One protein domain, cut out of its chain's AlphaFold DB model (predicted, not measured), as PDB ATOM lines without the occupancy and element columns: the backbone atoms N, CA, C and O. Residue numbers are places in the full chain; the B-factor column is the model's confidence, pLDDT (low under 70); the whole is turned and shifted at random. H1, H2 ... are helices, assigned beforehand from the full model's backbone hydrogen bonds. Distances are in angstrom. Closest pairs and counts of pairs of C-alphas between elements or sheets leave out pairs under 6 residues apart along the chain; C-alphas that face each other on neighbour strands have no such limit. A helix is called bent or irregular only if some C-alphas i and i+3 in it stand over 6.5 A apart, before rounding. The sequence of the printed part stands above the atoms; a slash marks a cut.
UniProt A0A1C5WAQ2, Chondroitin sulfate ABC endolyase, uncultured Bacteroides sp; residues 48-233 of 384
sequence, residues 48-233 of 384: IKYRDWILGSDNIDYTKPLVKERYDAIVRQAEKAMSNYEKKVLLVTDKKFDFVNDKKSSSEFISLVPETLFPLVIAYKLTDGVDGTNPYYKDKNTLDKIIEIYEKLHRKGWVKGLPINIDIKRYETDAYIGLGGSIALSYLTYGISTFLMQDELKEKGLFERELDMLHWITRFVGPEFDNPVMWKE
ATOM      1  N   ILE A  48     -22.326 -34.329  31.255       95.50
ATOM      2  CA  ILE A  48     -21.795 -33.039  30.791       95.50
ATOM      3  C   ILE A  48     -20.268 -33.105  30.662       95.50
ATOM      4  O   ILE A  48     -19.729 -32.837  29.590       95.50
ATOM      5  N   LYS A  49     -19.563 -33.550  31.711       95.44
ATOM      6  CA  LYS A  49     -18.094 -33.670  31.701       95.44
ATOM      7  C   LYS A  49     -17.594 -34.610  30.599       95.44
ATOM      8  O   LYS A  49     -16.595 -34.320  29.943       95.44
ATOM      9  N   TYR A  50     -18.294 -35.719  30.361       97.12
ATOM     10  CA  TYR A  50     -17.975 -36.675  29.301       97.12
ATOM     11  C   TYR A  50     -18.206 -36.091  27.904       97.12
ATOM     12  O   TYR A  50     -17.338 -36.216  27.039       97.12
ATOM     13  N   ARG A  51     -19.326 -35.388  27.690       96.44
ATOM     14  CA  ARG A  51     -19.592 -34.650  26.447       96.44
ATOM     15  C   ARG A  51     -18.488 -33.630  26.164       96.44
ATOM     16  O   ARG A  51     -17.963 -33.608  25.051       96.44
ATOM     17  N   ASP A  52     -18.120 -32.830  27.158       93.56
ATOM     18  CA  ASP A  52     -17.102 -31.786  27.022       93.56
ATOM     19  C   ASP A  52     -15.705 -32.372  26.799       93.56
ATOM     20  O   ASP A  52     -14.899 -31.807  26.065       93.56
ATOM     21  N   TRP A  53     -15.409 -33.542  27.364       92.38
ATOM     22  CA  TRP A  53     -14.173 -34.262  27.057       92.38
ATOM     23  C   TRP A  53     -14.112 -34.711  25.582       92.38
ATOM     24  O   TRP A  53     -13.052 -34.626  24.949       92.38
ATOM     25  N   ILE A  54     -15.248 -35.133  25.008       93.31
ATOM     26  CA  ILE A  54     -15.342 -35.539  23.596       93.31
ATOM     27  C   ILE A  54     -15.239 -34.327  22.660       93.31
ATOM     28  O   ILE A  54     -14.404 -34.325  21.750       93.31
ATOM     29  N   LEU A  55     -16.101 -33.326  22.863       91.62
ATOM     30  CA  LEU A  55     -16.329 -32.220  21.923       91.62
ATOM     31  C   LEU A  55     -15.529 -30.953  22.245       91.62
ATOM     32  O   LEU A  55     -15.366 -30.105  21.373       91.62
ATOM     33  N   GLY A  56     -15.005 -30.834  23.463       88.19
ATOM     34  CA  GLY A  56     -14.554 -29.566  24.028       88.19
ATOM     35  C   GLY A  56     -15.684 -28.852  24.777       88.19
ATOM     36  O   GLY A  56     -16.856 -28.995  24.431       88.19
ATOM     37  N   SER A  57     -15.323 -28.090  25.811       83.44
ATOM     38  CA  SER A  57     -16.257 -27.210  26.522       83.44
ATOM     39  C   SER A  57     -16.486 -25.900  25.760       83.44
ATOM     40  O   SER A  57     -15.808 -25.600  24.776       83.44
ATOM     41  N   ASP A  58     -17.401 -25.064  26.244       77.62
ATOM     42  CA  ASP A  58     -17.711 -23.775  25.603       77.62
ATOM     43  C   ASP A  58     -16.540 -22.769  25.635       77.62
ATOM     44  O   ASP A  58     -16.533 -21.792  24.891       77.62
ATOM     45  N   ASN A  59     -15.512 -23.020  26.454       81.62
ATOM     46  CA  ASN A  59     -14.372 -22.121  26.670       81.62
ATOM     47  C   ASN A  59     -13.111 -22.523  25.882       81.62
ATOM     48  O   ASN A  59     -11.992 -22.157  26.257       81.62
ATOM     49  N   ILE A  60     -13.254 -23.324  24.823       85.12
ATOM     50  CA  ILE A  60     -12.113 -23.765  24.018       85.12
ATOM     51  C   ILE A  60     -11.563 -22.607  23.180       85.12
ATOM     52  O   ILE A  60     -12.242 -22.022  22.341       85.12
ATOM     53  N   ASP A  61     -10.278 -22.320  23.377       86.69
ATOM     54  CA  ASP A  61      -9.531 -21.350  22.584       86.69
ATOM     55  C   ASP A  61      -8.987 -22.000  21.301       86.69
ATOM     56  O   ASP A  61      -7.903 -22.594  21.285       86.69
ATOM     57  N   TYR A  62      -9.755 -21.874  20.218       86.25
ATOM     58  CA  TYR A  62      -9.390 -22.394  18.897       86.25
ATOM     59  C   TYR A  62      -8.258 -21.618  18.209       86.25
ATOM     60  O   TYR A  62      -7.766 -22.071  17.177       86.25
ATOM     61  N   THR A  63      -7.793 -20.495  18.769       84.88
ATOM     62  CA  THR A  63      -6.632 -19.774  18.217       84.88
ATOM     63  C   THR A  63      -5.313 -20.491  18.517       84.88
ATOM     64  O   THR A  63      -4.303 -20.264  17.846       84.88
ATOM     65  N   LYS A  64      -5.305 -21.412  19.492       90.06
ATOM     66  CA  LYS A  64      -4.125 -22.210  19.837       90.06
ATOM     67  C   LYS A  64      -3.796 -23.209  18.719       90.06
ATOM     68  O   LYS A  64      -4.652 -24.031  18.388       90.06
ATOM     69  N   PRO A  65      -2.543 -23.257  18.218       91.50
ATOM     70  CA  PRO A  65      -2.180 -24.095  17.071       91.50
ATOM     71  C   PRO A  65      -2.557 -25.577  17.205       91.50
ATOM     72  O   PRO A  65      -3.127 -26.147  16.282       91.50
ATOM     73  N   LEU A  66      -2.312 -26.194  18.368       90.06
ATOM     74  CA  LEU A  66      -2.628 -27.613  18.595       90.06
ATOM     75  C   LEU A  66      -4.135 -27.883  18.725       90.06
ATOM     76  O   LEU A  66      -4.610 -28.954  18.350       90.06
ATOM     77  N   VAL A  67      -4.895 -26.916  19.247       89.44
ATOM     78  CA  VAL A  67      -6.361 -27.008  19.315       89.44
ATOM     79  C   VAL A  67      -6.931 -26.924  17.904       89.44
ATOM     80  O   VAL A  67      -7.741 -27.768  17.523       89.44
ATOM     81  N   LYS A  68      -6.440 -25.969  17.106       89.31
ATOM     82  CA  LYS A  68      -6.800 -25.841  15.697       89.31
ATOM     83  C   LYS A  68      -6.449 -27.099  14.900       89.31
ATOM     84  O   LYS A  68      -7.283 -27.591  14.151       89.31
ATOM     85  N   GLU A  69      -5.256 -27.662  15.081       91.31
ATOM     86  CA  GLU A  69      -4.841 -28.876  14.369       91.31
ATOM     87  C   GLU A  69      -5.760 -30.068  14.674       91.31
ATOM     88  O   GLU A  69      -6.168 -30.787  13.754       91.31
ATOM     89  N   ARG A  70      -6.141 -30.252  15.948       89.69
ATOM     90  CA  ARG A  70      -7.118 -31.274  16.356       89.69
ATOM     91  C   ARG A  70      -8.484 -31.019  15.722       89.69
ATOM     92  O   ARG A  70      -9.084 -31.957  15.201       89.69
ATOM     93  N   TYR A  71      -8.963 -29.779  15.765       91.62
ATOM     94  CA  TYR A  71     -10.232 -29.385  15.158       91.62
ATOM     95  C   TYR A  71     -10.243 -29.676  13.649       91.62
ATOM     96  O   TYR A  71     -11.105 -30.412  13.169       91.62
ATOM     97  N   ASP A  72      -9.229 -29.215  12.912       91.69
ATOM     98  CA  ASP A  72      -9.127 -29.439  11.468       91.69
ATOM     99  C   ASP A  72      -9.039 -30.943  11.144       91.69
ATOM    100  O   ASP A  72      -9.558 -31.403  10.128       91.69
ATOM    101  N   ALA A  73      -8.388 -31.744  11.999       93.31
ATOM    102  CA  ALA A  73      -8.333 -33.194  11.834       93.31
ATOM    103  C   ALA A  73      -9.713 -33.854  11.970       93.31
ATOM    104  O   ALA A  73     -10.012 -34.778  11.214       93.31
ATOM    105  N   ILE A  74     -10.553 -33.379  12.892       92.94
ATOM    106  CA  ILE A  74     -11.932 -33.856  13.046       92.94
ATOM    107  C   ILE A  74     -12.752 -33.514  11.797       92.94
ATOM    108  O   ILE A  74     -13.381 -34.406  11.224       92.94
ATOM    109  N   VAL A  75     -12.688 -32.262  11.329       93.88
ATOM    110  CA  VAL A  75     -13.421 -31.817  10.130       93.88
ATOM    111  C   VAL A  75     -12.995 -32.621   8.895       93.88
ATOM    112  O   VAL A  75     -13.851 -33.165   8.199       93.88
ATOM    113  N   ARG A  76     -11.688 -32.842   8.682       95.69
ATOM    114  CA  ARG A  76     -11.181 -33.690   7.579       95.69
ATOM    115  C   ARG A  76     -11.707 -35.126   7.622       95.69
ATOM    116  O   ARG A  76     -11.915 -35.751   6.581       95.69
ATOM    117  N   GLN A  77     -11.908 -35.689   8.813       96.94
ATOM    118  CA  GLN A  77     -12.463 -37.038   8.943       96.94
ATOM    119  C   GLN A  77     -13.945 -37.073   8.561       96.94
ATOM    120  O   GLN A  77     -14.378 -38.031   7.916       96.94
ATOM    121  N   ALA A  78     -14.705 -36.023   8.882       97.00
ATOM    122  CA  ALA A  78     -16.084 -35.874   8.427       97.00
ATOM    123  C   ALA A  78     -16.174 -35.647   6.910       97.00
ATOM    124  O   ALA A  78     -16.989 -36.295   6.258       97.00
ATOM    125  N   GLU A  79     -15.284 -34.848   6.315       97.12
ATOM    126  CA  GLU A  79     -15.172 -34.695   4.853       97.12
ATOM    127  C   GLU A  79     -14.925 -36.041   4.157       97.12
ATOM    128  O   GLU A  79     -15.571 -36.399   3.162       97.12
ATOM    129  N   LYS A  80     -14.017 -36.850   4.713       98.00
ATOM    130  CA  LYS A  80     -13.746 -38.202   4.219       98.00
ATOM    131  C   LYS A  80     -14.953 -39.130   4.377       98.00
ATOM    132  O   LYS A  80     -15.215 -39.934   3.480       98.00
ATOM    133  N   ALA A  81     -15.682 -39.055   5.488       98.06
ATOM    134  CA  ALA A  81     -16.904 -39.830   5.686       98.06
ATOM    135  C   ALA A  81     -17.995 -39.414   4.684       98.06
ATOM    136  O   ALA A  81     -18.565 -40.268   4.007       98.06
ATOM    137  N   MET A  82     -18.213 -38.108   4.518       97.75
ATOM    138  CA  MET A  82     -19.206 -37.532   3.613       97.75
ATOM    139  C   MET A  82     -18.938 -37.907   2.151       97.75
ATOM    140  O   MET A  82     -19.836 -38.375   1.457       97.75
ATOM    141  N   SER A  83     -17.690 -37.786   1.691       97.31
ATOM    142  CA  SER A  83     -17.295 -38.159   0.320       97.31
ATOM    143  C   SER A  83     -17.443 -39.655   0.020       97.31
ATOM    144  O   SER A  83     -17.660 -40.036  -1.127       97.31
ATOM    145  N   ASN A  84     -17.363 -40.515   1.038       96.81
ATOM    146  CA  ASN A  84     -17.555 -41.959   0.892       96.81
ATOM    147  C   ASN A  84     -18.979 -42.426   1.232       96.81
ATOM    148  O   ASN A  84     -19.252 -43.623   1.115       96.81
ATOM    149  N   TYR A  85     -19.871 -41.519   1.641       97.50
ATOM    150  CA  TYR A  85     -21.193 -41.841   2.179       97.50
ATOM    151  C   TYR A  85     -22.001 -42.740   1.240       97.50
ATOM    152  O   TYR A  85     -22.491 -43.791   1.646       97.50
ATOM    153  N   GLU A  86     -22.096 -42.375  -0.040       94.69
ATOM    154  CA  GLU A  86     -22.864 -43.144  -1.021       94.69
ATOM    155  C   GLU A  86     -22.357 -44.590  -1.123       94.69
ATOM    156  O   GLU A  86     -23.124 -45.544  -0.977       94.69
ATOM    157  N   LYS A  87     -21.039 -44.760  -1.261       94.69
ATOM    158  CA  LYS A  87     -20.389 -46.072  -1.357       94.69
ATOM    159  C   LYS A  87     -20.544 -46.908  -0.085       94.69
ATOM    160  O   LYS A  87     -20.704 -48.123  -0.176       94.69
ATOM    161  N   LYS A  88     -20.438 -46.280   1.087       92.81
ATOM    162  CA  LYS A  88     -20.379 -46.968   2.387       92.81
ATOM    163  C   LYS A  88     -21.731 -47.159   3.062       92.81
ATOM    164  O   LYS A  88     -21.810 -47.964   3.984       92.81
ATOM    165  N   VAL A  89     -22.765 -46.447   2.622       93.12
ATOM    166  CA  VAL A  89     -24.094 -46.467   3.249       93.12
ATOM    167  C   VAL A  89     -25.163 -46.869   2.240       93.12
ATOM    168  O   VAL A  89     -25.819 -47.893   2.428       93.12
ATOM    169  N   LEU A  90     -25.309 -46.113   1.147       88.81
ATOM    170  CA  LEU A  90     -26.410 -46.308   0.197       88.81
ATOM    171  C   LEU A  90     -26.237 -47.577  -0.646       88.81
ATOM    172  O   LEU A  90     -27.182 -48.345  -0.801       88.81
ATOM    173  N   LEU A  91     -25.021 -47.833  -1.139       87.12
ATOM    174  CA  LEU A  91     -24.722 -49.008  -1.970       87.12
ATOM    175  C   LEU A  91     -24.517 -50.301  -1.165       87.12
ATOM    176  O   LEU A  91     -24.419 -51.387  -1.740       87.12
ATOM    177  N   VAL A  92     -24.443 -50.215   0.166       87.25
ATOM    178  CA  VAL A  92     -24.358 -51.403   1.021       87.25
ATOM    179  C   VAL A  92     -25.713 -52.101   1.037       87.25
ATOM    180  O   VAL A  92     -26.748 -51.467   1.186       87.25
ATOM    181  N   THR A  93     -25.740 -53.423   0.901       91.00
ATOM    182  CA  THR A  93     -27.002 -54.180   0.888       91.00
ATOM    183  C   THR A  93     -27.689 -54.184   2.258       91.00
ATOM    184  O   THR A  93     -27.010 -54.192   3.290       91.00
ATOM    185  N   ASP A  94     -29.015 -54.323   2.274       93.19
ATOM    186  CA  ASP A  94     -29.815 -54.532   3.497       93.19
ATOM    187  C   ASP A  94     -29.775 -55.981   4.020       93.19
ATOM    188  O   ASP A  94     -30.568 -56.364   4.877       93.19
ATOM    189  N   LYS A  95     -28.836 -56.813   3.539       96.12
ATOM    190  CA  LYS A  95     -28.597 -58.140   4.123       96.12
ATOM    191  C   LYS A  95     -28.361 -57.981   5.629       96.12
ATOM    192  O   LYS A  95     -27.512 -57.178   6.033       96.12
ATOM    193  N   LYS A  96     -29.100 -58.747   6.437       97.62
ATOM    194  CA  LYS A  96     -28.960 -58.728   7.896       97.62
ATOM    195  C   LYS A  96     -27.542 -59.103   8.319       97.62
ATOM    196  O   LYS A  96     -26.905 -59.942   7.679       97.62
ATOM    197  N   PHE A  97     -27.073 -58.483   9.395       96.44
ATOM    198  CA  PHE A  97     -25.820 -58.836  10.033       96.44
ATOM    199  C   PHE A  97     -25.872 -60.270  10.560       96.44
ATOM    200  O   PHE A  97     -26.844 -60.696  11.180       96.44
ATOM    201  N   ASP A  98     -24.779 -60.983  10.341       95.31
ATOM    202  CA  ASP A  98     -24.455 -62.245  10.985       95.31
ATOM    203  C   ASP A  98     -22.993 -62.161  11.431       95.31
ATOM    204  O   ASP A  98     -22.073 -62.427  10.658       95.31
ATOM    205  N   PHE A  99     -22.768 -61.718  12.669       93.19
ATOM    206  CA  PHE A  99     -21.417 -61.580  13.221       93.19
ATOM    207  C   PHE A  99     -20.781 -62.921  13.601       93.19
ATOM    208  O   PHE A  99     -19.590 -62.955  13.912       93.19
ATOM    209  N   VAL A 100     -21.558 -64.009  13.590       90.19
ATOM    210  CA  VAL A 100     -21.095 -65.349  13.964       90.19
ATOM    211  C   VAL A 100     -20.532 -66.067  12.741       90.19
ATOM    212  O   VAL A 100     -19.434 -66.615  12.808       90.19
ATOM    213  N   ASN A 101     -21.247 -66.027  11.613       91.56
ATOM    214  CA  ASN A 101     -20.897 -66.816  10.429       91.56
ATOM    215  C   ASN A 101     -20.415 -65.983   9.235       91.56
ATOM    216  O   ASN A 101     -19.798 -66.537   8.327       91.56
ATOM    217  N   ASP A 102     -20.655 -64.667   9.210       91.50
ATOM    218  CA  ASP A 102     -20.288 -63.810   8.081       91.50
ATOM    219  C   ASP A 102     -19.306 -62.710   8.501       91.50
ATOM    220  O   ASP A 102     -19.679 -61.649   9.004       91.50
ATOM    221  N   LYS A 103     -18.016 -62.931   8.216       85.62
ATOM    222  CA  LYS A 103     -16.953 -61.945   8.480       85.62
ATOM    223  C   LYS A 103     -17.209 -60.594   7.800       85.62
ATOM    224  O   LYS A 103     -16.717 -59.578   8.289       85.62
ATOM    225  N   LYS A 104     -17.982 -60.559   6.706       91.50
ATOM    226  CA  LYS A 104     -18.344 -59.317   6.014       91.50
ATOM    227  C   LYS A 104     -19.219 -58.420   6.889       91.50
ATOM    228  O   LYS A 104     -19.089 -57.204   6.794       91.50
ATOM    229  N   SER A 105     -20.034 -58.991   7.781       93.94
ATOM    230  CA  SER A 105     -20.873 -58.240   8.725       93.94
ATOM    231  C   SER A 105     -20.042 -57.292   9.583       93.94
ATOM    232  O   SER A 105     -20.390 -56.122   9.723       93.94
ATOM    233  N   SER A 106     -18.903 -57.766  10.100       92.50
ATOM    234  CA  SER A 106     -17.978 -56.950  10.891       92.50
ATOM    235  C   SER A 106     -17.391 -55.803  10.070       92.50
ATOM    236  O   SER A 106     -17.381 -54.664  10.528       92.50
ATOM    237  N   SER A 107     -16.950 -56.071   8.837       92.25
ATOM    238  CA  SER A 107     -16.424 -55.033   7.941       92.25
ATOM    239  C   SER A 107     -17.487 -54.005   7.543       92.25
ATOM    240  O   SER A 107     -17.196 -52.814   7.493       92.25
ATOM    241  N   GLU A 108     -18.723 -54.441   7.289       95.00
ATOM    242  CA  GLU A 108     -19.843 -53.547   6.983       95.00
ATOM    243  C   GLU A 108     -20.221 -52.689   8.195       95.00
ATOM    244  O   GLU A 108     -20.434 -51.490   8.037       95.00
ATOM    245  N   PHE A 109     -20.236 -53.255   9.406       95.56
ATOM    246  CA  PHE A 109     -20.443 -52.479  10.628       95.56
ATOM    247  C   PHE A 109     -19.337 -51.435  10.829       95.56
ATOM    248  O   PHE A 109     -19.640 -50.274  11.086       95.56
ATOM    249  N   ILE A 110     -18.065 -51.818  10.656       94.69
ATOM    250  CA  ILE A 110     -16.921 -50.895  10.758       94.69
ATOM    251  C   ILE A 110     -17.045 -49.752   9.741       94.69
ATOM    252  O   ILE A 110     -16.854 -48.587  10.089       94.69
ATOM    253  N   SER A 111     -17.431 -50.081   8.507       95.88
ATOM    254  CA  SER A 111     -17.676 -49.101   7.447       95.88
ATOM    255  C   SER A 111     -18.819 -48.142   7.798       95.88
ATOM    256  O   SER A 111     -18.701 -46.939   7.567       95.88
ATOM    257  N   LEU A 112     -19.928 -48.648   8.343       97.62
ATOM    258  CA  LEU A 112     -21.103 -47.836   8.670       97.62
ATOM    259  C   LEU A 112     -20.874 -46.961   9.902       97.62
ATOM    260  O   LEU A 112     -21.272 -45.800   9.896       97.62
ATOM    261  N   VAL A 113     -20.236 -47.494  10.947       97.62
ATOM    262  CA  VAL A 113     -20.208 -46.841  12.259       97.62
ATOM    263  C   VAL A 113     -18.892 -46.098  12.528       97.62
ATOM    264  O   VAL A 113     -18.895 -44.873  12.376       97.62
ATOM    265  N   PRO A 114     -17.763 -46.761  12.855       96.56
ATOM    266  CA  PRO A 114     -16.485 -46.080  13.057       96.56
ATOM    267  C   PRO A 114     -16.046 -45.180  11.900       96.56
ATOM    268  O   PRO A 114     -15.480 -44.116  12.133       96.56
ATOM    269  N   GLU A 115     -16.265 -45.609  10.654       96.94
ATOM    270  CA  GLU A 115     -15.740 -44.906   9.481       96.94
ATOM    271  C   GLU A 115     -16.703 -43.882   8.867       96.94
ATOM    272  O   GLU A 115     -16.256 -43.095   8.028       96.94
ATOM    273  N   THR A 116     -17.990 -43.902   9.238       98.31
ATOM    274  CA  THR A 116     -19.001 -43.006   8.650       98.31
ATOM    275  C   THR A 116     -19.865 -42.318   9.705       98.31
ATOM    276  O   THR A 116     -19.780 -41.100   9.822       98.31
ATOM    277  N   LEU A 117     -20.653 -43.054  10.501       98.75
ATOM    278  CA  LEU A 117     -21.544 -42.463  11.509       98.75
ATOM    279  C   LEU A 117     -20.783 -41.567  12.486       98.75
ATOM    280  O   LEU A 117     -21.146 -40.412  12.674       98.75
ATOM    281  N   PHE A 118     -19.716 -42.091  13.086       98.62
ATOM    282  CA  PHE A 118     -19.014 -41.400  14.160       98.62
ATOM    283  C   PHE A 118     -18.343 -40.094  13.709       98.62
ATOM    284  O   PHE A 118     -18.598 -39.073  14.346       98.62
ATOM    285  N   PRO A 119     -17.564 -40.050  12.607       98.44
ATOM    286  CA  PRO A 119     -17.031 -38.787  12.102       98.44
ATOM    287  C   PRO A 119     -18.121 -37.756  11.783       98.44
ATOM    288  O   PRO A 119     -17.950 -36.582  12.108       98.44
ATOM    289  N   LEU A 120     -19.246 -38.188  11.196       98.62
ATOM    290  CA  LEU A 120     -20.366 -37.294  10.893       98.62
ATOM    291  C   LEU A 120     -21.035 -36.766  12.164       98.62
ATOM    292  O   LEU A 120     -21.293 -35.572  12.243       98.62
ATOM    293  N   VAL A 121     -21.277 -37.613  13.169       98.69
ATOM    294  CA  VAL A 121     -21.872 -37.193  14.448       98.69
ATOM    295  C   VAL A 121     -20.964 -36.223  15.193       98.69
ATOM    296  O   VAL A 121     -21.439 -35.200  15.684       98.69
ATOM    297  N   ILE A 122     -19.661 -36.509  15.260       97.88
ATOM    298  CA  ILE A 122     -18.709 -35.611  15.917       97.88
ATOM    299  C   ILE A 122     -18.724 -34.246  15.231       97.88
ATOM    300  O   ILE A 122     -18.880 -33.241  15.917       97.88
ATOM    301  N   ALA A 123     -18.633 -34.187  13.900       96.06
ATOM    302  CA  ALA A 123     -18.678 -32.911  13.193       96.06
ATOM    303  C   ALA A 123     -20.054 -32.231  13.279       96.06
ATOM    304  O   ALA A 123     -20.120 -31.019  13.419       96.06
ATOM    305  N   TYR A 124     -21.157 -32.979  13.292       97.69
ATOM    306  CA  TYR A 124     -22.493 -32.413  13.483       97.69
ATOM    307  C   TYR A 124     -22.657 -31.713  14.842       97.69
ATOM    308  O   TYR A 124     -23.358 -30.705  14.944       97.69
ATOM    309  N   LYS A 125     -21.995 -32.236  15.882       96.12
ATOM    310  CA  LYS A 125     -22.082 -31.733  17.261       96.12
ATOM    311  C   LYS A 125     -20.986 -30.739  17.639       96.12
ATOM    312  O   LYS A 125     -21.177 -29.984  18.592       96.12
ATOM    313  N   LEU A 126     -19.861 -30.742  16.930       92.88
ATOM    314  CA  LEU A 126     -18.739 -29.838  17.162       92.88
ATOM    315  C   LEU A 126     -19.089 -28.430  16.673       92.88
ATOM    316  O   LEU A 126     -19.427 -28.256  15.508       92.88
ATOM    317  N   THR A 127     -19.000 -27.435  17.557       87.19
ATOM    318  CA  THR A 127     -19.327 -26.039  17.236       87.19
ATOM    319  C   THR A 127     -18.421 -25.464  16.145       87.19
ATOM    320  O   THR A 127     -17.360 -26.005  15.844       87.19
ATOM    321  N   ASP A 128     -18.827 -24.330  15.578       73.12
ATOM    322  CA  ASP A 128     -18.198 -23.676  14.420       73.12
ATOM    323  C   ASP A 128     -16.765 -23.124  14.620       73.12
ATOM    324  O   ASP A 128     -16.194 -22.512  13.710       73.12
ATOM    325  N   GLY A 129     -16.136 -23.357  15.775       68.94
ATOM    326  CA  GLY A 129     -14.825 -22.793  16.100       68.94
ATOM    327  C   GLY A 129     -14.818 -21.256  16.075       68.94
ATOM    328  O   GLY A 129     -15.861 -20.615  16.174       68.94
ATOM    329  N   VAL A 130     -13.633 -20.646  15.953       56.78
ATOM    330  CA  VAL A 130     -13.479 -19.172  15.888       56.78
ATOM    331  C   VAL A 130     -13.833 -18.598  14.503       56.78
ATOM    332  O   VAL A 130     -14.208 -17.433  14.414       56.78
ATOM    333  N   ASP A 131     -13.801 -19.417  13.443       63.22
ATOM    334  CA  ASP A 131     -13.868 -18.942  12.049       63.22
ATOM    335  C   ASP A 131     -15.072 -19.468  11.234       63.22
ATOM    336  O   ASP A 131     -15.123 -19.244  10.025       63.22
ATOM    337  N   GLY A 132     -16.039 -20.186  11.823       64.25
ATOM    338  CA  GLY A 132     -17.205 -20.665  11.056       64.25
ATOM    339  C   GLY A 132     -16.893 -21.797  10.072       64.25
ATOM    340  O   GLY A 132     -17.503 -21.888   9.011       64.25
ATOM    341  N   THR A 133     -15.885 -22.621  10.365       76.38
ATOM    342  CA  THR A 133     -15.252 -23.516   9.375       76.38
ATOM    343  C   THR A 133     -15.777 -24.948   9.374       76.38
ATOM    344  O   THR A 133     -15.301 -25.749   8.572       76.38
ATOM    345  N   ASN A 134     -16.724 -25.300  10.246       91.50
ATOM    346  CA  ASN A 134     -17.324 -26.630  10.250       91.50
ATOM    347  C   ASN A 134     -18.633 -26.633   9.442       91.50
ATOM    348  O   ASN A 134     -19.692 -26.359  10.001       91.50
ATOM    349  N   PRO A 135     -18.620 -27.010   8.149       92.81
ATOM    350  CA  PRO A 135     -19.831 -27.002   7.324       92.81
ATOM    351  C   PRO A 135     -20.876 -28.043   7.763       92.81
ATOM    352  O   PRO A 135     -21.957 -28.103   7.183       92.81
ATOM    353  N   TYR A 136     -20.547 -28.894   8.735       95.44
ATOM    354  CA  TYR A 136     -21.398 -29.975   9.214       95.44
ATOM    355  C   TYR A 136     -22.127 -29.631  10.517       95.44
ATOM    356  O   TYR A 136     -23.083 -30.330  10.861       95.44
ATOM    357  N   TYR A 137     -21.710 -28.584  11.242       95.12
ATOM    358  CA  TYR A 137     -22.287 -28.238  12.542       95.12
ATOM    359  C   TYR A 137     -23.775 -27.917  12.409       95.12
ATOM    360  O   TYR A 137     -24.169 -26.977  11.719       95.12
ATOM    361  N   LYS A 138     -24.618 -28.726  13.064       95.12
ATOM    362  CA  LYS A 138     -26.086 -28.633  12.990       95.12
ATOM    363  C   LYS A 138     -26.657 -28.588  11.559       95.12
ATOM    364  O   LYS A 138     -27.814 -28.209  11.374       95.12
ATOM    365  N   ASP A 139     -25.894 -29.024  10.555       96.81
ATOM    366  CA  ASP A 139     -26.333 -29.041   9.161       96.81
ATOM    367  C   ASP A 139     -27.426 -30.095   8.947       96.81
ATOM    368  O   ASP A 139     -27.312 -31.252   9.366       96.81
ATOM    369  N   LYS A 140     -28.485 -29.701   8.237       98.00
ATOM    370  CA  LYS A 140     -29.637 -30.562   7.968       98.00
ATOM    371  C   LYS A 140     -29.262 -31.771   7.114       98.00
ATOM    372  O   LYS A 140     -29.688 -32.878   7.422       98.00
ATOM    373  N   ASN A 141     -28.465 -31.586   6.060       98.06
ATOM    374  CA  ASN A 141     -28.085 -32.698   5.185       98.06
ATOM    375  C   ASN A 141     -27.190 -33.708   5.924       98.06
ATOM    376  O   ASN A 141     -27.317 -34.917   5.730       98.06
ATOM    377  N   THR A 142     -26.318 -33.226   6.805       98.44
ATOM    378  CA  THR A 142     -25.515 -34.068   7.696       98.44
ATOM    379  C   THR A 142     -26.400 -34.854   8.659       98.44
ATOM    380  O   THR A 142     -26.232 -36.070   8.768       98.44
ATOM    381  N   LEU A 143     -27.386 -34.207   9.290       98.75
ATOM    382  CA  LEU A 143     -28.358 -34.884  10.151       98.75
ATOM    383  C   LEU A 143     -29.137 -35.966   9.396       98.75
ATOM    384  O   LEU A 143     -29.206 -37.100   9.864       98.75
ATOM    385  N   ASP A 144     -29.677 -35.650   8.218       98.56
ATOM    386  CA  ASP A 144     -30.452 -36.598   7.408       98.56
ATOM    387  C   ASP A 144     -29.625 -37.858   7.085       98.56
ATOM    388  O   ASP A 144     -30.124 -38.982   7.156       98.56
ATOM    389  N   LYS A 145     -28.324 -37.693   6.811       98.69
ATOM    390  CA  LYS A 145     -27.389 -38.805   6.588       98.69
ATOM    391  C   LYS A 145     -27.083 -39.602   7.851       98.69
ATOM    392  O   LYS A 145     -26.991 -40.824   7.780       98.69
ATOM    393  N   ILE A 146     -26.924 -38.939   8.996       98.88
ATOM    394  CA  ILE A 146     -26.745 -39.610  10.291       98.88
ATOM    395  C   ILE A 146     -27.960 -40.498  10.589       98.88
ATOM    396  O   ILE A 146     -27.792 -41.678  10.900       98.88
ATOM    397  N   ILE A 147     -29.175 -39.961  10.436       98.75
ATOM    398  CA  ILE A 147     -30.419 -40.708  10.656       98.75
ATOM    399  C   ILE A 147     -30.540 -41.885   9.682       98.75
ATOM    400  O   ILE A 147     -30.853 -42.997  10.106       98.75
ATOM    401  N   GLU A 148     -30.209 -41.696   8.402       98.56
ATOM    402  CA  GLU A 148     -30.232 -42.784   7.418       98.56
ATOM    403  C   GLU A 148     -29.242 -43.912   7.755       98.56
ATOM    404  O   GLU A 148     -29.532 -45.080   7.487       98.56
ATOM    405  N   ILE A 149     -28.103 -43.613   8.394       98.69
ATOM    406  CA  ILE A 149     -27.179 -44.651   8.874       98.69
ATOM    407  C   ILE A 149     -27.793 -45.442  10.037       98.69
ATOM    408  O   ILE A 149     -27.710 -46.671  10.021       98.69
ATOM    409  N   TYR A 150     -28.447 -44.796  11.009       98.69
ATOM    410  CA  TYR A 150     -29.171 -45.516  12.069       98.69
ATOM    411  C   TYR A 150     -30.278 -46.406  11.493       98.69
ATOM    412  O   TYR A 150     -30.389 -47.580  11.845       98.69
ATOM    413  N   GLU A 151     -31.049 -45.900  10.530       98.31
ATOM    414  CA  GLU A 151     -32.059 -46.710   9.847       98.31
ATOM    415  C   GLU A 151     -31.440 -47.846   9.028       98.31
ATOM    416  O   GLU A 151     -31.977 -48.955   8.989       98.31
ATOM    417  N   LYS A 152     -30.272 -47.625   8.413       98.12
ATOM    418  CA  LYS A 152     -29.512 -48.679   7.732       98.12
ATOM    419  C   LYS A 152     -29.088 -49.778   8.699       98.12
ATOM    420  O   LYS A 152     -29.264 -50.953   8.383       98.12
ATOM    421  N   LEU A 153     -28.555 -49.420   9.867       98.00
ATOM    422  CA  LEU A 153     -28.206 -50.377  10.916       98.00
ATOM    423  C   LEU A 153     -29.436 -51.203  11.313       98.00
ATOM    424  O   LEU A 153     -29.373 -52.435  11.305       98.00
ATOM    425  N   HIS A 154     -30.571 -50.542  11.552       97.88
ATOM    426  CA  HIS A 154     -31.827 -51.201  11.894       97.88
ATOM    427  C   HIS A 154     -32.319 -52.159  10.792       97.88
ATOM    428  O   HIS A 154     -32.620 -53.319  11.078       97.88
ATOM    429  N   ARG A 155     -32.317 -51.743   9.513       97.69
ATOM    430  CA  ARG A 155     -32.661 -52.618   8.367       97.69
ATOM    431  C   ARG A 155     -31.746 -53.839   8.276       97.69
ATOM    432  O   ARG A 155     -32.202 -54.936   7.952       97.69
ATOM    433  N   LYS A 156     -30.471 -53.680   8.643       97.38
ATOM    434  CA  LYS A 156     -29.494 -54.774   8.746       97.38
ATOM    435  C   LYS A 156     -29.634 -55.596  10.035       97.38
ATOM    436  O   LYS A 156     -28.836 -56.498  10.264       97.38
ATOM    437  N   GLY A 157     -30.656 -55.357  10.852       97.12
ATOM    438  CA  GLY A 157     -30.952 -56.139  12.050       97.12
ATOM    439  C   GLY A 157     -30.093 -55.790  13.263       97.12
ATOM    440  O   GLY A 157     -29.982 -56.616  14.164       97.12
ATOM    441  N   TRP A 158     -29.480 -54.602  13.294       97.38
ATOM    442  CA  TRP A 158     -28.789 -54.067  14.469       97.38
ATOM    443  C   TRP A 158     -29.799 -53.664  15.551       97.38
ATOM    444  O   TRP A 158     -30.148 -52.500  15.707       97.38
ATOM    445  N   VAL A 159     -30.321 -54.666  16.251       96.81
ATOM    446  CA  VAL A 159     -31.308 -54.525  17.325       96.81
ATOM    447  C   VAL A 159     -30.976 -55.481  18.463       96.81
ATOM    448  O   VAL A 159     -30.275 -56.484  18.274       96.81
ATOM    449  N   LYS A 160     -31.513 -55.189  19.650       97.44
ATOM    450  CA  LYS A 160     -31.430 -56.067  20.819       97.44
ATOM    451  C   LYS A 160     -31.789 -57.509  20.452       97.44
ATOM    452  O   LYS A 160     -32.772 -57.770  19.762       97.44
ATOM    453  N   GLY A 161     -30.970 -58.446  20.921       95.62
ATOM    454  CA  GLY A 161     -31.100 -59.873  20.620       95.62
ATOM    455  C   GLY A 161     -30.211 -60.368  19.475       95.62
ATOM    456  O   GLY A 161     -30.033 -61.577  19.338       95.62
ATOM    457  N   LEU A 162     -29.595 -59.480  18.685       95.62
ATOM    458  CA  LEU A 162     -28.660 -59.883  17.631       95.62
ATOM    459  C   LEU A 162     -27.442 -60.628  18.221       95.62
ATOM    460  O   LEU A 162     -26.783 -60.096  19.120       95.62
ATOM    461  N   PRO A 163     -27.071 -61.821  17.725       92.94
ATOM    462  CA  PRO A 163     -25.828 -62.474  18.126       92.94
ATOM    463  C   PRO A 163     -24.595 -61.645  17.733       92.94
ATOM    464  O   PRO A 163     -24.371 -61.362  16.559       92.94
ATOM    465  N   ILE A 164     -23.778 -61.276  18.722       90.38
ATOM    466  CA  ILE A 164     -22.652 -60.326  18.585       90.38
ATOM    467  C   ILE A 164     -21.258 -60.968  18.648       90.38
ATOM    468  O   ILE A 164     -20.251 -60.268  18.716       90.38
ATOM    469  N   ASN A 165     -21.191 -62.302  18.580       89.25
ATOM    470  CA  ASN A 165     -19.943 -63.073  18.552       89.25
ATOM    471  C   ASN A 165     -18.982 -62.756  19.720       89.25
ATOM    472  O   ASN A 165     -17.781 -62.571  19.528       89.25
ATOM    473  N   ILE A 166     -19.535 -62.668  20.932       89.88
ATOM    474  CA  ILE A 166     -18.781 -62.601  22.190       89.88
ATOM    475  C   ILE A 166     -18.836 -63.990  22.833       89.88
ATOM    476  O   ILE A 166     -19.924 -64.557  22.974       89.88
ATOM    477  N   ASP A 167     -17.680 -64.545  23.204       89.75
ATOM    478  CA  ASP A 167     -17.614 -65.838  23.888       89.75
ATOM    479  C   ASP A 167     -17.833 -65.657  25.389       89.75
ATOM    480  O   ASP A 167     -17.013 -65.063  26.088       89.75
ATOM    481  N   ILE A 168     -18.950 -66.192  25.871       89.25
ATOM    482  CA  ILE A 168     -19.351 -66.172  27.280       89.25
ATOM    483  C   ILE A 168     -19.536 -67.579  27.849       89.25
ATOM    484  O   ILE A 168     -20.067 -67.731  28.943       89.25
ATOM    485  N   LYS A 169     -19.118 -68.633  27.130       90.38
ATOM    486  CA  LYS A 169     -19.390 -70.030  27.528       90.38
ATOM    487  C   LYS A 169     -18.830 -70.391  28.901       90.38
ATOM    488  O   LYS A 169     -19.318 -71.314  29.539       90.38
ATOM    489  N   ARG A 170     -17.778 -69.690  29.321       89.50
ATOM    490  CA  ARG A 170     -17.095 -69.898  30.599       89.50
ATOM    491  C   ARG A 170     -17.421 -68.828  31.634       89.50
ATOM    492  O   ARG A 170     -16.980 -68.939  32.772       89.50
ATOM    493  N   TYR A 171     -18.233 -67.836  31.277       88.38
ATOM    494  CA  TYR A 171     -18.509 -66.696  32.139       88.38
ATOM    495  C   TYR A 171     -19.062 -67.107  33.507       88.38
ATOM    496  O   TYR A 171     -18.636 -66.592  34.535       88.38
ATOM    497  N   GLU A 172     -19.961 -68.091  33.541       87.19
ATOM    498  CA  GLU A 172     -20.509 -68.618  34.795       87.19
ATOM    499  C   GLU A 172     -19.440 -69.293  35.669       87.19
ATOM    500  O   GLU A 172     -19.500 -69.206  36.894       87.19
ATOM    501  N   THR A 173     -18.442 -69.929  35.048       88.12
ATOM    502  CA  THR A 173     -17.426 -70.742  35.734       88.12
ATOM    503  C   THR A 173     -16.197 -69.967  36.192       88.12
ATOM    504  O   THR A 173     -15.632 -70.307  37.228       88.12
ATOM    505  N   ASP A 174     -15.761 -68.963  35.432       86.38
ATOM    506  CA  ASP A 174     -14.512 -68.229  35.679       86.38
ATOM    507  C   ASP A 174     -14.575 -66.746  35.268       86.38
ATOM    508  O   ASP A 174     -13.537 -66.103  35.134       86.38
ATOM    509  N   ALA A 175     -15.779 -66.202  35.047       86.38
ATOM    510  CA  ALA A 175     -16.011 -64.823  34.603       86.38
ATOM    511  C   ALA A 175     -15.292 -64.435  33.294       86.38
ATOM    512  O   ALA A 175     -15.174 -63.252  32.965       86.38
ATOM    513  N   TYR A 176     -14.843 -65.414  32.502       87.25
ATOM    514  CA  TYR A 176     -14.179 -65.154  31.233       87.25
ATOM    515  C   TYR A 176     -15.140 -64.585  30.186       87.25
ATOM    516  O   TYR A 176     -16.181 -65.172  29.878       87.25
ATOM    517  N   ILE A 177     -14.716 -63.479  29.569       88.00
ATOM    518  CA  ILE A 177     -15.306 -62.922  28.351       88.00
ATOM    519  C   ILE A 177     -14.250 -62.953  27.245       88.00
ATOM    520  O   ILE A 177     -13.200 -62.310  27.339       88.00
ATOM    521  N   GLY A 178     -14.540 -63.681  26.170       87.50
ATOM    522  CA  GLY A 178     -13.718 -63.728  24.970       87.50
ATOM    523  C   GLY A 178     -14.153 -62.680  23.951       87.50
ATOM    524  O   GLY A 178     -15.187 -62.826  23.302       87.50
ATOM    525  N   LEU A 179     -13.327 -61.643  23.777       86.62
ATOM    526  CA  LEU A 179     -13.522 -60.587  22.770       86.62
ATOM    527  C   LEU A 179     -12.630 -60.757  21.530       86.62
ATOM    528  O   LEU A 179     -12.748 -59.988  20.572       86.62
ATOM    529  N   GLY A 180     -11.753 -61.767  21.521       67.38
ATOM    530  CA  GLY A 180     -10.781 -62.011  20.456       67.38
ATOM    531  C   GLY A 180     -11.444 -62.246  19.097       67.38
ATOM    532  O   GLY A 180     -12.032 -63.294  18.857       67.38
ATOM    533  N   GLY A 181     -11.331 -61.266  18.194       68.56
ATOM    534  CA  GLY A 181     -11.947 -61.311  16.860       68.56
ATOM    535  C   GLY A 181     -13.431 -60.923  16.822       68.56
ATOM    536  O   GLY A 181     -14.036 -60.985  15.751       68.56
ATOM    537  N   SER A 182     -14.004 -60.503  17.954       74.81
ATOM    538  CA  SER A 182     -15.370 -59.981  18.028       74.81
ATOM    539  C   SER A 182     -15.460 -58.562  17.450       74.81
ATOM    540  O   SER A 182     -14.495 -57.794  17.466       74.81
ATOM    541  N   ILE A 183     -16.649 -58.182  16.982       86.50
ATOM    542  CA  ILE A 183     -16.949 -56.806  16.552       86.50
ATOM    543  C   ILE A 183     -17.042 -55.830  17.747       86.50
ATOM    544  O   ILE A 183     -17.073 -54.614  17.565       86.50
ATOM    545  N   ALA A 184     -17.008 -56.349  18.982       85.94
ATOM    546  CA  ALA A 184     -17.144 -55.571  20.210       85.94
ATOM    547  C   ALA A 184     -16.071 -54.492  20.387       85.94
ATOM    548  O   ALA A 184     -16.348 -53.411  20.903       85.94
ATOM    549  N   LEU A 185     -14.873 -54.733  19.848       85.19
ATOM    550  CA  LEU A 185     -13.776 -53.763  19.838       85.19
ATOM    551  C   LEU A 185     -14.085 -52.496  19.014       85.19
ATOM    552  O   LEU A 185     -13.304 -51.549  19.039       85.19
ATOM    553  N   SER A 186     -15.193 -52.466  18.265       89.56
ATOM    554  CA  SER A 186     -15.626 -51.328  17.439       89.56
ATOM    555  C   SER A 186     -16.873 -50.606  17.971       89.56
ATOM    556  O   SER A 186     -17.279 -49.597  17.392       89.56
ATOM    557  N   TYR A 187     -17.475 -51.064  19.075       93.69
ATOM    558  CA  TYR A 187     -18.747 -50.524  19.582       93.69
ATOM    559  C   TYR A 187     -18.651 -49.142  20.218       93.69
ATOM    560  O   TYR A 187     -19.657 -48.442  20.294       93.69
ATOM    561  N   LEU A 188     -17.464 -48.709  20.645       95.06
ATOM    562  CA  LEU A 188     -17.292 -47.401  21.279       95.06
ATOM    563  C   LEU A 188     -17.835 -46.259  20.412       95.06
ATOM    564  O   LEU A 188     -18.586 -45.414  20.884       95.06
ATOM    565  N   THR A 189     -17.514 -46.274  19.123       97.00
ATOM    566  CA  THR A 189     -17.960 -45.224  18.198       97.00
ATOM    567  C   THR A 189     -19.483 -45.186  18.036       97.00
ATOM    568  O   THR A 189     -20.041 -44.099  17.921       97.00
ATOM    569  N   TYR A 190     -20.168 -46.333  18.117       98.25
ATOM    570  CA  TYR A 190     -21.633 -46.401  18.187       98.25
ATOM    571  C   TYR A 190     -22.168 -45.832  19.511       98.25
ATOM    572  O   TYR A 190     -23.098 -45.028  19.500       98.25
ATOM    573  N   GLY A 191     -21.534 -46.193  20.634       98.19
ATOM    574  CA  GLY A 191     -21.832 -45.667  21.971       98.19
ATOM    575  C   GLY A 191     -21.781 -44.146  22.033       98.19
ATOM    576  O   GLY A 191     -22.784 -43.516  22.358       98.19
ATOM    577  N   ILE A 192     -20.648 -43.559  21.639       98.50
ATOM    578  CA  ILE A 192     -20.477 -42.102  21.616       98.50
ATOM    579  C   ILE A 192     -21.479 -41.459  20.656       98.50
ATOM    580  O   ILE A 192     -22.092 -40.453  21.002       98.50
ATOM    581  N   SER A 193     -21.680 -42.042  19.469       98.75
ATOM    582  CA  SER A 193     -22.618 -41.483  18.489       98.75
ATOM    583  C   SER A 193     -24.042 -41.419  19.038       98.75
ATOM    584  O   SER A 193     -24.726 -40.416  18.862       98.75
ATOM    585  N   THR A 194     -24.480 -42.467  19.730       98.62
ATOM    586  CA  THR A 194     -25.830 -42.547  20.302       98.62
ATOM    587  C   THR A 194     -25.971 -41.607  21.500       98.62
ATOM    588  O   THR A 194     -26.953 -40.875  21.588       98.62
ATOM    589  N   PHE A 195     -24.953 -41.549  22.367       98.69
ATOM    590  CA  PHE A 195     -24.903 -40.623  23.501       98.69
ATOM    591  C   PHE A 195     -24.956 -39.151  23.070       98.69
ATOM    592  O   PHE A 195     -25.606 -38.337  23.723       98.69
ATOM    593  N   LEU A 196     -24.290 -38.793  21.972       98.69
ATOM    594  CA  LEU A 196     -24.291 -37.417  21.482       98.69
ATOM    595  C   LEU A 196     -25.584 -37.044  20.747       98.69
ATOM    596  O   LEU A 196     -25.968 -35.879  20.784       98.69
ATOM    597  N   MET A 197     -26.249 -37.997  20.087       98.69
ATOM    598  CA  MET A 197     -27.436 -37.767  19.245       98.69
ATOM    599  C   MET A 197     -28.774 -38.006  19.968       98.69
ATOM    600  O   MET A 197     -29.792 -38.194  19.308       98.69
ATOM    601  N   GLN A 198     -28.796 -38.048  21.307       98.12
ATOM    602  CA  GLN A 198     -29.998 -38.400  22.079       98.12
ATOM    603  C   GLN A 198     -31.229 -37.582  21.675       98.12
ATOM    604  O   GLN A 198     -32.285 -38.157  21.424       98.12
ATOM    605  N   ASP A 199     -31.092 -36.259  21.588       97.94
ATOM    606  CA  ASP A 199     -32.215 -35.359  21.311       97.94
ATOM    607  C   ASP A 199     -32.778 -35.575  19.905       97.94
ATOM    608  O   ASP A 199     -33.984 -35.749  19.732       97.94
ATOM    609  N   GLU A 200     -31.907 -35.656  18.897       98.69
ATOM    610  CA  GLU A 200     -32.328 -35.873  17.515       98.69
ATOM    611  C   GLU A 200     -32.923 -37.274  17.318       98.69
ATOM    612  O   GLU A 200     -33.898 -37.441  16.586       98.69
ATOM    613  N   LEU A 201     -32.378 -38.298  17.987       98.75
ATOM    614  CA  LEU A 201     -32.933 -39.651  17.940       98.75
ATOM    615  C   LEU A 201     -34.297 -39.724  18.638       98.75
ATOM    616  O   LEU A 201     -35.169 -40.457  18.167       98.75
ATOM    617  N   LYS A 202     -34.511 -38.972  19.727       98.38
ATOM    618  CA  LYS A 202     -35.817 -38.863  20.399       98.38
ATOM    619  C   LYS A 202     -36.833 -38.177  19.492       98.38
ATOM    620  O   LYS A 202     -37.929 -38.703  19.320       98.38
ATOM    621  N   GLU A 203     -36.455 -37.074  18.846       98.31
ATOM    622  CA  GLU A 203     -37.315 -36.358  17.893       98.31
ATOM    623  C   GLU A 203     -37.761 -37.258  16.728       98.31
ATOM    624  O   GLU A 203     -38.899 -37.176  16.266       98.31
ATOM    625  N   LYS A 204     -36.886 -38.163  16.272       98.06
ATOM    626  CA  LYS A 204     -37.199 -39.141  15.217       98.06
ATOM    627  C   LYS A 204     -37.861 -40.429  15.721       98.06
ATOM    628  O   LYS A 204     -38.181 -41.287  14.903       98.06
ATOM    629  N   GLY A 205     -38.069 -40.590  17.029       98.25
ATOM    630  CA  GLY A 205     -38.643 -41.807  17.615       98.25
ATOM    631  C   GLY A 205     -37.737 -43.043  17.514       98.25
ATOM    632  O   GLY A 205     -38.228 -44.168  17.562       98.25
ATOM    633  N   LEU A 206     -36.425 -42.850  17.352       98.44
ATOM    634  CA  LEU A 206     -35.436 -43.925  17.193       98.44
ATOM    635  C   LEU A 206     -34.680 -44.226  18.492       98.44
ATOM    636  O   LEU A 206     -34.079 -45.284  18.615       98.44
ATOM    637  N   PHE A 207     -34.695 -43.313  19.464       98.31
ATOM    638  CA  PHE A 207     -33.804 -43.388  20.623       98.31
ATOM    639  C   PHE A 207     -33.938 -44.676  21.446       98.31
ATOM    640  O   PHE A 207     -32.930 -45.317  21.725       98.31
ATOM    641  N   GLU A 208     -35.164 -45.095  21.767       97.88
ATOM    642  CA  GLU A 208     -35.404 -46.271  22.615       97.88
ATOM    643  C   GLU A 208     -34.781 -47.548  22.041       97.88
ATOM    644  O   GLU A 208     -34.124 -48.297  22.762       97.88
ATOM    645  N   ARG A 209     -34.902 -47.779  20.725       97.69
ATOM    646  CA  ARG A 209     -34.314 -48.975  20.097       97.69
ATOM    647  C   ARG A 209     -32.782 -48.940  20.083       97.69
ATOM    648  O   ARG A 209     -32.157 -49.993  20.203       97.69
ATOM    649  N   GLU A 210     -32.173 -47.758  19.950       98.44
ATOM    650  CA  GLU A 210     -30.713 -47.617  19.995       98.44
ATOM    651  C   GLU A 210     -30.195 -47.773  21.432       98.44
ATOM    652  O   GLU A 210     -29.164 -48.406  21.654       98.44
ATOM    653  N   LEU A 211     -30.943 -47.277  22.425       98.19
ATOM    654  CA  LEU A 211     -30.644 -47.457  23.844       98.19
ATOM    655  C   LEU A 211     -30.729 -48.938  24.254       98.19
ATOM    656  O   LEU A 211     -29.810 -49.451  24.893       98.19
ATOM    657  N   ASP A 212     -31.765 -49.653  23.806       98.31
ATOM    658  CA  ASP A 212     -31.908 -51.105  23.984       98.31
ATOM    659  C   ASP A 212     -30.738 -51.876  23.354       98.31
ATOM    660  O   ASP A 212     -30.256 -52.874  23.904       98.31
ATOM    661  N   MET A 213     -30.257 -51.420  22.194       98.12
ATOM    662  CA  MET A 213     -29.114 -52.031  21.526       98.12
ATOM    663  C   MET A 213     -27.793 -51.726  22.245       98.12
ATOM    664  O   MET A 213     -26.973 -52.632  22.414       98.12
ATOM    665  N   LEU A 214     -27.588 -50.498  22.735       97.56
ATOM    666  CA  LEU A 214     -26.450 -50.161  23.595       97.56
ATOM    667  C   LEU A 214     -26.425 -51.009  24.863       97.56
ATOM    668  O   LEU A 214     -25.365 -51.516  25.243       97.56
ATOM    669  N   HIS A 215     -27.583 -51.204  25.492       97.50
ATOM    670  CA  HIS A 215     -27.694 -52.097  26.631       97.50
ATOM    671  C   HIS A 215     -27.288 -53.519  26.235       97.50
ATOM    672  O   HIS A 215     -26.385 -54.106  26.834       97.50
ATOM    673  N   TRP A 216     -27.884 -54.048  25.162       96.94
ATOM    674  CA  TRP A 216     -27.619 -55.399  24.681       96.94
ATOM    675  C   TRP A 216     -26.131 -55.655  24.442       96.94
ATOM    676  O   TRP A 216     -25.612 -56.669  24.902       96.94
ATOM    677  N   ILE A 217     -25.419 -54.762  23.754       95.06
ATOM    678  CA  ILE A 217     -24.005 -54.989  23.423       95.06
ATOM    679  C   ILE A 217     -23.049 -54.810  24.608       95.06
ATOM    680  O   ILE A 217     -21.908 -55.261  24.534       95.06
ATOM    681  N   THR A 218     -23.502 -54.186  25.699       94.75
ATOM    682  CA  THR A 218     -22.685 -53.901  26.891       94.75
ATOM    683  C   THR A 218     -23.094 -54.685  28.134       94.75
ATOM    684  O   THR A 218     -22.405 -54.608  29.149       94.75
ATOM    685  N   ARG A 219     -24.167 -55.481  28.067       93.19
ATOM    686  CA  ARG A 219     -24.739 -56.214  29.209       93.19
ATOM    687  C   ARG A 219     -23.734 -57.016  30.045       93.19
ATOM    688  O   ARG A 219     -23.873 -57.080  31.258       93.19
ATOM    689  N   PHE A 220     -22.679 -57.552  29.428       89.19
ATOM    690  CA  PHE A 220     -21.655 -58.375  30.097       89.19
ATOM    691  C   PHE A 220     -20.769 -57.618  31.094       89.19
ATOM    692  O   PHE A 220     -20.080 -58.237  31.901       89.19
ATOM    693  N   VAL A 221     -20.759 -56.288  31.007       90.69
ATOM    694  CA  VAL A 221     -20.095 -55.387  31.957       90.69
ATOM    695  C   VAL A 221     -21.131 -54.546  32.712       90.69
ATOM    696  O   VAL A 221     -20.868 -53.413  33.105       90.69
ATOM    697  N   GLY A 222     -22.339 -55.092  32.880       93.56
ATOM    698  CA  GLY A 222     -23.435 -54.513  33.646       93.56
ATOM    699  C   GLY A 222     -23.965 -55.475  34.717       93.56
ATOM    700  O   GLY A 222     -23.575 -56.643  34.757       93.56
ATOM    701  N   PRO A 223     -24.893 -55.004  35.565       94.75
ATOM    702  CA  PRO A 223     -25.409 -55.743  36.710       94.75
ATOM    703  C   PRO A 223     -26.210 -56.994  36.327       94.75
ATOM    704  O   PRO A 223     -26.399 -57.868  37.165       94.75
ATOM    705  N   GLU A 224     -26.666 -57.116  35.076       91.44
ATOM    706  CA  GLU A 224     -27.284 -58.349  34.559       91.44
ATOM    707  C   GLU A 224     -26.331 -59.551  34.592       91.44
ATOM    708  O   GLU A 224     -26.772 -60.695  34.657       91.44
ATOM    709  N   PHE A 225     -25.028 -59.284  34.540       89.31
ATOM    710  CA  PHE A 225     -23.973 -60.284  34.556       89.31
ATOM    711  C   PHE A 225     -23.181 -60.248  35.875       89.31
ATOM    712  O   PHE A 225     -22.054 -60.731  35.929       89.31
ATOM    713  N   ASP A 226     -23.765 -59.719  36.960       90.56
ATOM    714  CA  ASP A 226     -23.152 -59.773  38.293       90.56
ATOM    715  C   ASP A 226     -23.024 -61.235  38.764       90.56
ATOM    716  O   ASP A 226     -23.959 -61.839  39.292       90.56
ATOM    717  N   ASN A 227     -21.854 -61.826  38.523       86.56
ATOM    718  CA  ASN A 227     -21.519 -63.189  38.911       86.56
ATOM    719  C   ASN A 227     -20.539 -63.159  40.095       86.56
ATOM    720  O   ASN A 227     -19.441 -62.622  39.938       86.56
ATOM    721  N   PRO A 228     -20.840 -63.811  41.241       88.88
ATOM    722  CA  PRO A 228     -19.919 -63.933  42.372       88.88
ATOM    723  C   PRO A 228     -18.505 -64.393  42.006       88.88
ATOM    724  O   PRO A 228     -17.554 -64.015  42.679       88.88
ATOM    725  N   VAL A 229     -18.349 -65.206  40.955       87.88
ATOM    726  CA  VAL A 229     -17.038 -65.664  40.475       87.88
ATOM    727  C   VAL A 229     -16.167 -64.515  39.962       87.88
ATOM    728  O   VAL A 229     -14.961 -64.558  40.186       87.88
ATOM    729  N   MET A 230     -16.755 -63.481  39.348       87.12
ATOM    730  CA  MET A 230     -16.022 -62.298  38.870       87.12
ATOM    731  C   MET A 230     -15.266 -61.602  39.999       87.12
ATOM    732  O   MET A 230     -14.193 -61.067  39.773       87.12
ATOM    733  N   TRP A 231     -15.823 -61.636  41.207       91.25
ATOM    734  CA  TRP A 231     -15.323 -60.892  42.360       91.25
ATOM    735  C   TRP A 231     -14.432 -61.729  43.278       91.25
ATOM    736  O   TRP A 231     -14.075 -61.279  44.362       91.25
ATOM    737  N   LYS A 232     -14.122 -62.975  42.894       89.12
ATOM    738  CA  LYS A 232     -13.184 -63.826  43.644       89.12
ATOM    739  C   LYS A 232     -11.731 -63.485  43.349       89.12
ATOM    740  O   LYS A 232     -10.881 -63.748  44.190       89.12
ATOM    741  N   GLU A 233     -11.467 -62.955  42.161       86.75
ATOM    742  CA  GLU A 233     -10.132 -62.634  41.678       86.75
ATOM    743  C   GLU A 233     -10.110 -61.182  41.208       86.75
ATOM    744  O   GLU A 233     -11.040 -60.714  40.552       86.75
TER     745      GLU A 233
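AT A GLANCE: This is residues 48 to 233 of the 384 residues of the protein "Chondroitin sulfate ABC endolyase" of uncultured Bacteroides sp (UniProt A0A1C5WAQ2). Two helices side by side, H6 and the bent but nearly straight H3, make the core; H2 crosses H3, H4 packs on H3b, and H8 crosses H6. The short helices H5 and H9 meet at one far end. The printed part has 186 residues with nine named helices, H1 to H9 in order, and no named strand: all helix. It is compact, with a radius of gyration of the C-alphas of 18.2 A and spans of 57 by 40 by 30 A.

IN THESE COORDINATES: H1, residues 48 to 55, begins at C-alpha 48 (-21.795, -33.039, 30.791). H2, residues 65 to 90, is 36.9 A long and irregular, with C-alphas 83 and 86 7.6 A apart. H3, residues 103 to 125, was assigned as one helix by its hydrogen bonds but is bent, with C-alphas 115 and 118 6.7 A apart; its arms are H3a, 103 to 115, and H3b, 118 to 125. H4 is residues 140 to 155, 22.3 A, and H5 171 to 174. H6, 183 to 196, and H8, 207 to 221, are irregular, with C-alphas 185 and 188 7.4 A and 217 and 220 7.8 A apart. H7 is 198 to 203; H9, 228 to 231, ends at C-alpha 231 (-15.323, -60.892, 42.360).

HOW THE PARTS SIT: H3b touches H6 at a shallow tilt of 11 degrees, closest C-alphas Phe 118 and Ser 193, 5.6 A. H2 touches H3b with residues 74 to 82 alone, at a steep 61 degrees, Ala 78 to Pro 119 C-alphas 4.8 A. H3b and H4 form a hairpin, closest C-alphas Tyr 124 and Thr 142, 6.7 A. H8 touches H6 at a steep 42 degrees, Gly 191 to Leu 214 C-alphas 6.6 A. H7 and H8 touch only at the corner, and only just, with 3 pairs of C-alphas within 8 A. H5 touches H9, closest C-alphas Asp 174 and Val 229, 6.0 A. H1 is close to H3b but not clearly touching, closest C-alphas Leu 55 and Ile 122, 7.3 A. O i to N i+4 pairs are all within hydrogen-bond range in H1, H3b, H4 and H7, against 20 of 22 in H2, 7 of 9 in H3a, 6 of 10 in H6 and 9 of 11 in H8; H5 and H9 are too short for one.

THE WHOLE: The C-alphas of Asp 131 and Thr 173, the two farthest apart, are 57.1 A apart. The printed part has no cut. Links H2 to H3, H3 to H4 and H4 to H5 are long. Confidence is under 70 at residues 129 to 132 and 180 to 181.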